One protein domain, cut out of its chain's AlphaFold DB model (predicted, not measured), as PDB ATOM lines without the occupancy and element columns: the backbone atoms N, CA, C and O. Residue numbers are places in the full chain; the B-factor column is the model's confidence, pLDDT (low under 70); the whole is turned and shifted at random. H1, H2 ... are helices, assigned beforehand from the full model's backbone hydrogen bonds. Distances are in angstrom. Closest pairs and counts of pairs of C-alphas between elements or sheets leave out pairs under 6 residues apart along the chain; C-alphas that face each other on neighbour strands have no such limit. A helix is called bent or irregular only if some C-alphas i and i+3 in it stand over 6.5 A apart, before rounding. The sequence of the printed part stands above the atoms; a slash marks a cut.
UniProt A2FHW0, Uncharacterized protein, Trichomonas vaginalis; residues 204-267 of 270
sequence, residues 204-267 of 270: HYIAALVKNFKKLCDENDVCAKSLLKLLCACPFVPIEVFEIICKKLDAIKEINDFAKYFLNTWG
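This is residues 204 to 267 of the 270 residues of an uncharacterized protein of Trichomonas vaginalis (UniProt A2FHW0). Four helices stand round a four-cornered bundle, up and down, each running against the one before it in the chain; H1 and H3 are at opposite corners, and H2 and H4 come near each other across the bundle. Three sides of the bundle are made by touching helices, H1 with H2, H1 with H4 and H3 with H4, while the side between H2 and H3 is looser; residues 218 to 223, of which 222 and 223 belong to H2, stick out at one end. The printed part has 64 residues with four named helices, H1, H2, H3 and H4 in that order, and no named strand, and its class is all helix. It is compact, with a radius of gyration of the C-alphas of 10.9 A, and rounded, with spans of 30 by 26 by 20 A.

H1, residues 204 to 216, and H2, residues 222 to 236, form a helical hairpin. They touch at a shallow tilt of 19 degrees, opposite ways, with the C-alphas of Ile 206 and Cys 232 the closest at 5.8 A; H2 touches H1 with residues 228 to 232 alone. H3, residues 239 to 250, is close to H2 but not clearly touching it, the closest C-alphas being those of Cys 234 and Phe 242, 6.2 A apart. H4, residues 257 to 266, forms a second helical hairpin with H3, at a steep tilt of 38 degrees, opposite ways. H3 touches H4 with residues 246 to 250 alone, and the closest C-alphas are those of Leu 249 and Ala 259, 5.5 A apart. H4 also touches H1, opposite ways at a shallow tilt of 24 degrees, with the C-alphas of Leu 216 and Phe 258 the closest at 5.7 A. H1 and H3 are apart. In H3 and H4 every O i to N i+4 pair is within hydrogen-bond range; in H1 8 of 9 are, and in H2 9 of 11.

H1 begins at C-alpha 204, at (-7.070, 33.914, 41.727), and is 18.1 A long from first to last C-alpha. H2, the longest helix with 15 residues, measures 22.2 A and begins at C-alpha 222, at (-22.913, 16.617, 39.663). H2 is irregular: C-alphas 232 and 235 are 7.3 A apart. H3 measures 16.3 A and H4 13.8 A, and H4 ends at C-alpha 266, at (-17.275, 38.040, 36.303).

The two C-alphas farthest apart are those of Asn 220 and Glu 240, 30.6 A. The printed part has no cut. The links from H1 to H2 and from H2 to H3 are tight, and the link from H3 to H4, six residues, is short. The mean pLDDT of the printed part of this model is 91.2, and no printed residue is under 70.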
ATOM      1  N   HIS A 204      -6.142  33.165  40.880       86.81
ATOM      2  CA  HIS A 204      -7.070  33.914  41.727       86.81
ATOM      3  C   HIS A 204      -8.516  33.813  41.242       86.81
ATOM      4  O   HIS A 204      -9.426  33.699  42.062       86.81
ATOM      5  N   TYR A 205      -8.725  33.780  39.925       88.38
ATOM      6  CA  TYR A 205     -10.035  33.542  39.326       88.38
ATOM      7  C   TYR A 205     -10.607  32.180  39.741       88.38
ATOM      8  O   TYR A 205     -11.678  32.112  40.347       88.38
ATOM      9  N   ILE A 206      -9.864  31.095  39.504       89.56
ATOM     10  CA  ILE A 206     -10.288  29.733  39.856       89.56
ATOM     11  C   ILE A 206     -10.468  29.603  41.372       89.56
ATOM     12  O   ILE A 206     -11.470  29.053  41.825       89.56
ATOM     13  N   ALA A 207      -9.546  30.143  42.173       89.06
ATOM     14  CA  ALA A 207      -9.651  30.113  43.629       89.06
ATOM     15  C   ALA A 207     -10.923  30.820  44.127       89.06
ATOM     16  O   ALA A 207     -11.587  30.321  45.039       89.06
ATOM     17  N   ALA A 208     -11.300  31.950  43.518       92.19
ATOM     18  CA  ALA A 208     -12.538  32.652  43.834       92.19
ATOM     19  C   ALA A 208     -13.782  31.840  43.441       92.19
ATOM     20  O   ALA A 208     -14.722  31.763  44.237       92.19
ATOM     21  N   LEU A 209     -13.777  31.193  42.271       93.25
ATOM     22  CA  LEU A 209     -14.866  30.309  41.846       93.25
ATOM     23  C   LEU A 209     -15.030  29.122  42.791       93.25
ATOM     24  O   LEU A 209     -16.122  28.908  43.304       93.25
ATOM     25  N   VAL A 210     -13.950  28.397  43.091       93.50
ATOM     26  CA  VAL A 210     -13.976  27.246  44.006       93.50
ATOM     27  C   VAL A 210     -14.447  27.673  45.394       93.50
ATOM     28  O   VAL A 210     -15.310  27.028  45.981       93.50
ATOM     29  N   LYS A 211     -13.928  28.787  45.926       93.19
ATOM     30  CA  LYS A 211     -14.328  29.297  47.243       93.19
ATOM     31  C   LYS A 211     -15.821  29.619  47.317       93.19
ATOM     32  O   LYS A 211     -16.425  29.363  48.353       93.19
ATOM     33  N   ASN A 212     -16.401  30.214  46.274       95.19
ATOM     34  CA  ASN A 212     -17.824  30.565  46.268       95.19
ATOM     35  C   ASN A 212     -18.717  29.376  45.911       95.19
ATOM     36  O   ASN A 212     -19.785  29.252  46.493       95.19
ATOM     37  N   PHE A 213     -18.250  28.451  45.074       93.06
ATOM     38  CA  PHE A 213     -18.921  27.175  44.836       93.06
ATOM     39  C   PHE A 213     -19.170  26.429  46.151       93.06
ATOM     40  O   PHE A 213     -20.307  26.105  46.463       93.06
ATOM     41  N   LYS A 214     -18.136  26.275  46.990       92.75
ATOM     42  CA  LYS A 214     -18.249  25.608  48.302       92.75
ATOM     43  C   LYS A 214     -19.210  26.279  49.286       92.75
ATOM     44  O   LYS A 214     -19.584  25.680  50.285       92.75
ATOM     45  N   LYS A 215     -19.544  27.552  49.059       95.12
ATOM     46  CA  LYS A 215     -20.474  28.314  49.900       95.12
ATOM     47  C   LYS A 215     -21.908  28.269  49.388       95.12
ATOM     48  O   LYS A 215     -22.821  28.437  50.185       95.12
ATOM     49  N   LEU A 216     -22.080  28.142  48.074       95.06
ATOM     50  CA  LEU A 216     -23.351  28.359  47.379       95.06
ATOM     51  C   LEU A 216     -23.922  27.076  46.762       95.06
ATOM     52  O   LEU A 216     -25.044  27.090  46.267       95.06
ATOM     53  N   CYS A 217     -23.163  25.982  46.738       92.69
ATOM     54  CA  CYS A 217     -23.565  24.719  46.127       92.69
ATOM     55  C   CYS A 217     -23.258  23.533  47.042       92.69
ATOM     56  O   CYS A 217     -22.311  23.571  47.829       92.69
ATOM     57  N   ASP A 218     -24.021  22.452  46.872       89.44
ATOM     58  CA  ASP A 218     -23.664  21.141  47.412       89.44
ATOM     59  C   ASP A 218     -22.471  20.575  46.626       89.44
ATOM     60  O   ASP A 218     -22.511  20.445  45.399       89.44
ATOM     61  N   GLU A 219     -21.396  20.216  47.332       82.56
ATOM     62  CA  GLU A 219     -20.217  19.608  46.717       82.56
ATOM     63  C   GLU A 219     -20.533  18.249  46.076       82.56
ATOM     64  O   GLU A 219     -19.772  17.802  45.221       82.56
ATOM     65  N   ASN A 220     -21.634  17.580  46.427       86.38
ATOM     66  CA  ASN A 220     -22.037  16.304  45.831       86.38
ATOM     67  C   ASN A 220     -22.881  16.451  44.557       86.38
ATOM     68  O   ASN A 220     -22.992  15.484  43.802       86.38
ATOM     69  N   ASP A 221     -23.395  17.646  44.259       87.12
ATOM     70  CA  ASP A 221     -24.191  17.897  43.060       87.12
ATOM     71  C   ASP A 221     -23.316  17.843  41.790       87.12
ATOM     72  O   ASP A 221     -22.403  18.647  41.560       87.12
ATOM     73  N   VAL A 222     -23.611  16.862  40.933       86.56
ATOM     74  CA  VAL A 222     -22.913  16.617  39.663       86.56
ATOM     75  C   VAL A 222     -23.129  17.756  38.662       86.56
ATOM     76  O   VAL A 222     -22.191  18.134  37.946       86.56
ATOM     77  N   CYS A 223     -24.331  18.329  38.614       85.38
ATOM     78  CA  CYS A 223     -24.661  19.460  37.753       85.38
ATOM     79  C   CYS A 223     -23.905  20.710  38.210       85.38
ATOM     80  O   CYS A 223     -23.275  21.381  37.390       85.38
ATOM     81  N   ALA A 224     -23.872  20.975  39.518       87.44
ATOM     82  CA  ALA A 224     -23.138  22.107  40.080       87.44
ATOM     83  C   ALA A 224     -21.617  21.978  39.851       87.44
ATOM     84  O   ALA A 224     -20.959  22.936  39.440       87.44
ATOM     85  N   LYS A 225     -21.048  20.776  40.022       88.12
ATOM     86  CA  LYS A 225     -19.643  20.481  39.677       88.12
ATOM     87  C   LYS A 225     -19.343  20.703  38.195       88.12
ATOM     88  O   LYS A 225     -18.273  21.206  37.848       88.12
ATOM     89  N   SER A 226     -20.265  20.315  37.317       87.25
ATOM     90  CA  SER A 226     -20.125  20.518  35.870       87.25
ATOM     91  C   SER A 226     -20.160  22.004  35.517       87.25
ATOM     92  O   SER A 226     -19.329  22.467  34.736       87.25
ATOM     93  N   LEU A 227     -21.044  22.766  36.167       88.94
ATOM     94  CA  LEU A 227     -21.086  24.217  36.056       88.94
ATOM     95  C   LEU A 227     -19.768  24.853  36.524       88.94
ATOM     96  O   LEU A 227     -19.189  25.635  35.781       88.94
ATOM     97  N   LEU A 228     -19.227  24.474  37.687       91.62
ATOM     98  CA  LEU A 228     -17.920  24.966  38.147       91.62
ATOM     99  C   LEU A 228     -16.814  24.725  37.110       91.62
ATOM    100  O   LEU A 228     -16.043  25.637  36.821       91.62
ATOM    101  N   LYS A 229     -16.740  23.522  36.527       89.31
ATOM    102  CA  LYS A 229     -15.746  23.198  35.488       89.31
ATOM    103  C   LYS A 229     -15.905  24.079  34.250       89.31
ATOM    104  O   LYS A 229     -14.905  24.592  33.755       89.31
ATOM    105  N   LEU A 230     -17.142  24.272  33.784       90.19
ATOM    106  CA  LEU A 230     -17.448  25.166  32.666       90.19
ATOM    107  C   LEU A 230     -16.975  26.594  32.966       90.19
ATOM    108  O   LEU A 230     -16.284  27.193  32.149       90.19
ATOM    109  N   LEU A 231     -17.295  27.112  34.153       92.38
ATOM    110  CA  LEU A 231     -16.923  28.469  34.550       92.38
ATOM    111  C   LEU A 231     -15.404  28.623  34.703       92.38
ATOM    112  O   LEU A 231     -14.849  29.604  34.228       92.38
ATOM    113  N   CYS A 232     -14.695  27.635  35.255       90.56
ATOM    114  CA  CYS A 232     -13.229  27.642  35.295       90.56
ATOM    115  C   CYS A 232     -12.583  27.662  33.896       90.56
ATOM    116  O   CYS A 232     -11.463  28.153  33.761       90.56
ATOM    117  N   ALA A 233     -13.269  27.147  32.871       88.50
ATOM    118  CA  ALA A 233     -12.793  27.139  31.491       88.50
ATOM    119  C   ALA A 233     -13.070  28.451  30.731       88.50
ATOM    120  O   ALA A 233     -12.475  28.670  29.678       88.50
ATOM    121  N   CYS A 234     -13.921  29.342  31.257       88.19
ATOM    122  CA  CYS A 234     -14.302  30.598  30.599       88.19
ATOM    123  C   CYS A 234     -13.128  31.476  30.115       88.19
ATOM    124  O   CYS A 234     -13.250  32.047  29.037       88.19
ATOM    125  N   PRO A 235     -11.981  31.589  30.817       86.00
ATOM    126  CA  PRO A 235     -10.849  32.378  30.320       86.00
ATOM    127  C   PRO A 235     -10.229  31.863  29.011       86.00
ATOM    128  O   PRO A 235      -9.424  32.565  28.407       86.00
ATOM    129  N   PHE A 236     -10.560  30.636  28.599       86.75
ATOM    130  CA  PHE A 236      -9.981  29.963  27.435       86.75
ATOM    131  C   PHE A 236     -10.951  29.810  26.266       86.75
ATOM    132  O   PHE A 236     -10.558  29.298  25.219       86.75
ATOM    133  N   VAL A 237     -12.214  30.204  26.434       85.00
ATOM    134  CA  VAL A 237     -13.196  30.129  25.348       85.00
ATOM    135  C   VAL A 237     -13.221  31.442  24.558       85.00
ATOM    136  O   VAL A 237     -12.939  32.499  25.129       85.00
ATOM    137  N   PRO A 238     -13.582  31.412  23.262       88.94
ATOM    138  CA  PRO A 238     -13.834  32.627  22.491       88.94
ATOM    139  C   PRO A 238     -14.894  33.518  23.146       88.94
ATOM    140  O   PRO A 238     -15.797  33.025  23.832       88.94
ATOM    141  N   ILE A 239     -14.812  34.830  22.913       87.88
ATOM    142  CA  ILE A 239     -15.704  35.808  23.548       87.88
ATOM    143  C   ILE A 239     -17.178  35.545  23.215       87.88
ATOM    144  O   ILE A 239     -18.042  35.682  24.076       87.88
ATOM    145  N   GLU A 240     -17.468  35.065  22.009       89.81
ATOM    146  CA  GLU A 240     -18.814  34.719  21.549       89.81
ATOM    147  C   GLU A 240     -19.383  33.539  22.352       89.81
ATOM    148  O   GLU A 240     -20.556  33.525  22.728       89.81
ATOM    149  N   VAL A 241     -18.534  32.557  22.672       89.75
ATOM    150  CA  VAL A 241     -18.903  31.414  23.515       89.75
ATOM    151  C   VAL A 241     -19.123  31.872  24.953       89.75
ATOM    152  O   VAL A 241     -20.107  31.470  25.578       89.75
ATOM    153  N   PHE A 242     -18.258  32.748  25.470       89.88
ATOM    154  CA  PHE A 242     -18.426  33.336  26.797       89.88
ATOM    155  C   PHE A 242     -19.755  34.097  26.923       89.88
ATOM    156  O   PHE A 242     -20.478  33.923  27.903       89.88
ATOM    157  N   GLU A 243     -20.141  34.865  25.905       91.62
ATOM    158  CA  GLU A 243     -21.427  35.569  25.871       91.62
ATOM    159  C   GLU A 243     -22.626  34.613  25.880       91.62
ATOM    160  O   GLU A 243     -23.618  34.869  26.569       91.62
ATOM    161  N   ILE A 244     -22.544  33.488  25.162       92.56
ATOM    162  CA  ILE A 244     -23.576  32.441  25.203       92.56
ATOM    163  C   ILE A 244     -23.672  31.831  26.605       92.56
ATOM    164  O   ILE A 244     -24.783  31.627  27.103       92.56
ATOM    165  N   ILE A 245     -22.535  31.562  27.256       91.94
ATOM    166  CA  ILE A 245     -22.503  31.074  28.639       91.94
ATOM    167  C   ILE A 245     -23.197  32.088  29.552       91.94
ATOM    168  O   ILE A 245     -24.130  31.709  30.255       91.94
ATOM    169  N   CYS A 246     -22.838  33.375  29.492       94.50
ATOM    170  CA  CYS A 246     -23.480  34.418  30.295       94.50
ATOM    171  C   CYS A 246     -25.002  34.475  30.083       94.50
ATOM    172  O   CYS A 246     -25.738  34.506  31.065       94.50
ATOM    173  N   LYS A 247     -25.489  34.405  28.836       93.62
ATOM    174  CA  LYS A 247     -26.935  34.364  28.538       93.62
ATOM    175  C   LYS A 247     -27.627  33.150  29.164       93.62
ATOM    176  O   LYS A 247     -28.724  33.269  29.699       93.62
ATOM    177  N   LYS A 248     -26.987  31.975  29.120       93.25
ATOM    178  CA  LYS A 248     -27.519  30.752  29.742       93.25
ATOM    179  C   LYS A 248     -27.529  30.835  31.268       93.25
ATOM    180  O   LYS A 248     -28.480  30.358  31.878       93.25
ATOM    181  N   LEU A 249     -26.509  31.443  31.874       94.69
ATOM    182  CA  LEU A 249     -26.485  31.702  33.316       94.69
ATOM    183  C   LEU A 249     -27.581  32.687  33.724       94.69
ATOM    184  O   LEU A 249     -28.196  32.503  34.768       94.69
ATOM    185  N   ASP A 250     -27.843  33.706  32.902       94.81
ATOM    186  CA  ASP A 250     -28.848  34.728  33.198       94.81
ATOM    187  C   ASP A 250     -30.253  34.122  33.304       94.81
ATOM    188  O   ASP A 250     -30.998  34.443  34.226       94.81
ATOM    189  N   ALA A 251     -30.558  33.139  32.449       94.62
ATOM    190  CA  ALA A 251     -31.816  32.393  32.476       94.62
ATOM    191  C   ALA A 251     -32.038  31.569  33.759       94.62
ATOM    192  O   ALA A 251     -33.173  31.204  34.055       94.62
ATOM    193  N   ILE A 252     -30.977  31.263  34.516       93.56
ATOM    194  CA  ILE A 252     -31.054  30.458  35.748       93.56
ATOM    195  C   ILE A 252     -30.658  31.236  37.008       93.56
ATOM    196  O   ILE A 252     -30.692  30.672  38.099       93.56
ATOM    197  N   LYS A 253     -30.280  32.517  36.899       94.25
ATOM    198  CA  LYS A 253     -29.699  33.282  38.018       94.25
ATOM    199  C   LYS A 253     -30.653  33.463  39.202       94.25
ATOM    200  O   LYS A 253     -30.191  33.594  40.327       94.25
ATOM    201  N   GLU A 254     -31.965  33.464  38.966       95.31
ATOM    202  CA  GLU A 254     -32.960  33.625  40.038       95.31
ATOM    203  C   GLU A 254     -33.163  32.345  40.861       95.31
ATOM    204  O   GLU A 254     -33.698  32.407  41.963       95.31
ATOM    205  N   ILE A 255     -32.715  31.193  40.350       92.50
ATOM    206  CA  ILE A 255     -32.839  29.883  41.010       92.50
ATOM    207  C   ILE A 255     -31.481  29.214  41.282       92.50
ATOM    208  O   ILE A 255     -31.435  28.101  41.799       92.50
ATOM    209  N   ASN A 256     -30.370  29.859  40.915       92.81
ATOM    210  CA  ASN A 256     -29.017  29.351  41.112       92.81
ATOM    211  C   ASN A 256     -28.085  30.470  41.600       92.81
ATOM    212  O   ASN A 256     -27.590  31.288  40.818       92.81
ATOM    213  N   ASP A 257     -27.804  30.469  42.903       94.62
ATOM    214  CA  ASP A 257     -26.988  31.499  43.555       94.62
ATOM    215  C   ASP A 257     -25.549  31.552  43.033       94.62
ATOM    216  O   ASP A 257     -24.942  32.624  42.991       94.62
ATOM    217  N   PHE A 258     -24.992  30.423  42.588       95.69
ATOM    218  CA  PHE A 258     -23.644  30.394  42.026       95.69
ATOM    219  C   PHE A 258     -23.589  31.032  40.632       95.69
ATOM    220  O   PHE A 258     -22.657  31.787  40.343       95.69
ATOM    221  N   ALA A 259     -24.613  30.822  39.799       95.06
ATOM    222  CA  ALA A 259     -24.772  31.521  38.524       95.06
ATOM    223  C   ALA A 259     -24.966  33.033  38.735       95.06
ATOM    224  O   ALA A 259     -24.307  33.840  38.073       95.06
ATOM    225  N   LYS A 260     -25.795  33.423  39.712       95.88
ATOM    226  CA  LYS A 260     -25.993  34.825  40.112       95.88
ATOM    227  C   LYS A 260     -24.696  35.480  40.581       95.88
ATOM    228  O   LYS A 260     -24.344  36.563  40.115       95.88
ATOM    229  N   TYR A 261     -23.950  34.804  41.456       96.50
ATOM    230  CA  TYR A 261     -22.622  35.233  41.898       96.50
ATOM    231  C   TYR A 261     -21.675  35.439  40.710       96.50
ATOM    232  O   TYR A 261     -20.999  36.472  40.632       96.50
ATOM    233  N   PHE A 262     -21.637  34.473  39.786       96.31
ATOM    234  CA  PHE A 262     -20.754  34.534  38.633       96.31
ATOM    235  C   PHE A 262     -21.043  35.758  37.769       96.31
ATOM    236  O   PHE A 262     -20.122  36.510  37.468       96.31
ATOM    237  N   LEU A 263     -22.307  35.996  37.414       95.69
ATOM    238  CA  LEU A 263     -22.691  37.132  36.573       95.69
ATOM    239  C   LEU A 263     -22.376  38.474  37.234       95.69
ATOM    240  O   LEU A 263     -21.814  39.351  36.586       95.69
ATOM    241  N   ASN A 264     -22.653  38.607  38.532       94.31
ATOM    242  CA  ASN A 264     -22.393  39.847  39.265       94.31
ATOM    243  C   ASN A 264     -20.898  40.176  39.396       94.31
ATOM    244  O   ASN A 264     -20.535  41.345  39.514       94.31
ATOM    245  N   THR A 265     -20.038  39.155  39.406       92.88
ATOM    246  CA  THR A 265     -18.599  39.318  39.673       92.88
ATOM    247  C   THR A 265     -17.760  39.299  38.396       92.88
ATOM    248  O   THR A 265     -16.828  40.086  38.255       92.88
ATOM    249  N   TRP A 266     -18.083  38.392  37.475       92.62
ATOM    250  CA  TRP A 266     -17.275  38.040  36.303       92.62
ATOM    251  C   TRP A 266     -18.024  38.204  34.980       92.62
ATOM    252  O   TRP A 266     -17.401  38.139  33.923       92.62
ATOM    253  N   GLY A 267     -19.348  38.372  35.019       84.69
ATOM    254  CA  GLY A 267     -20.162  38.540  33.823       84.69
ATOM    255  C   GLY A 267     -19.783  39.798  33.046       84.69
ATOM    256  O   GLY A 267     -19.312  40.792  33.607       84.69
TER     257      GLY A 267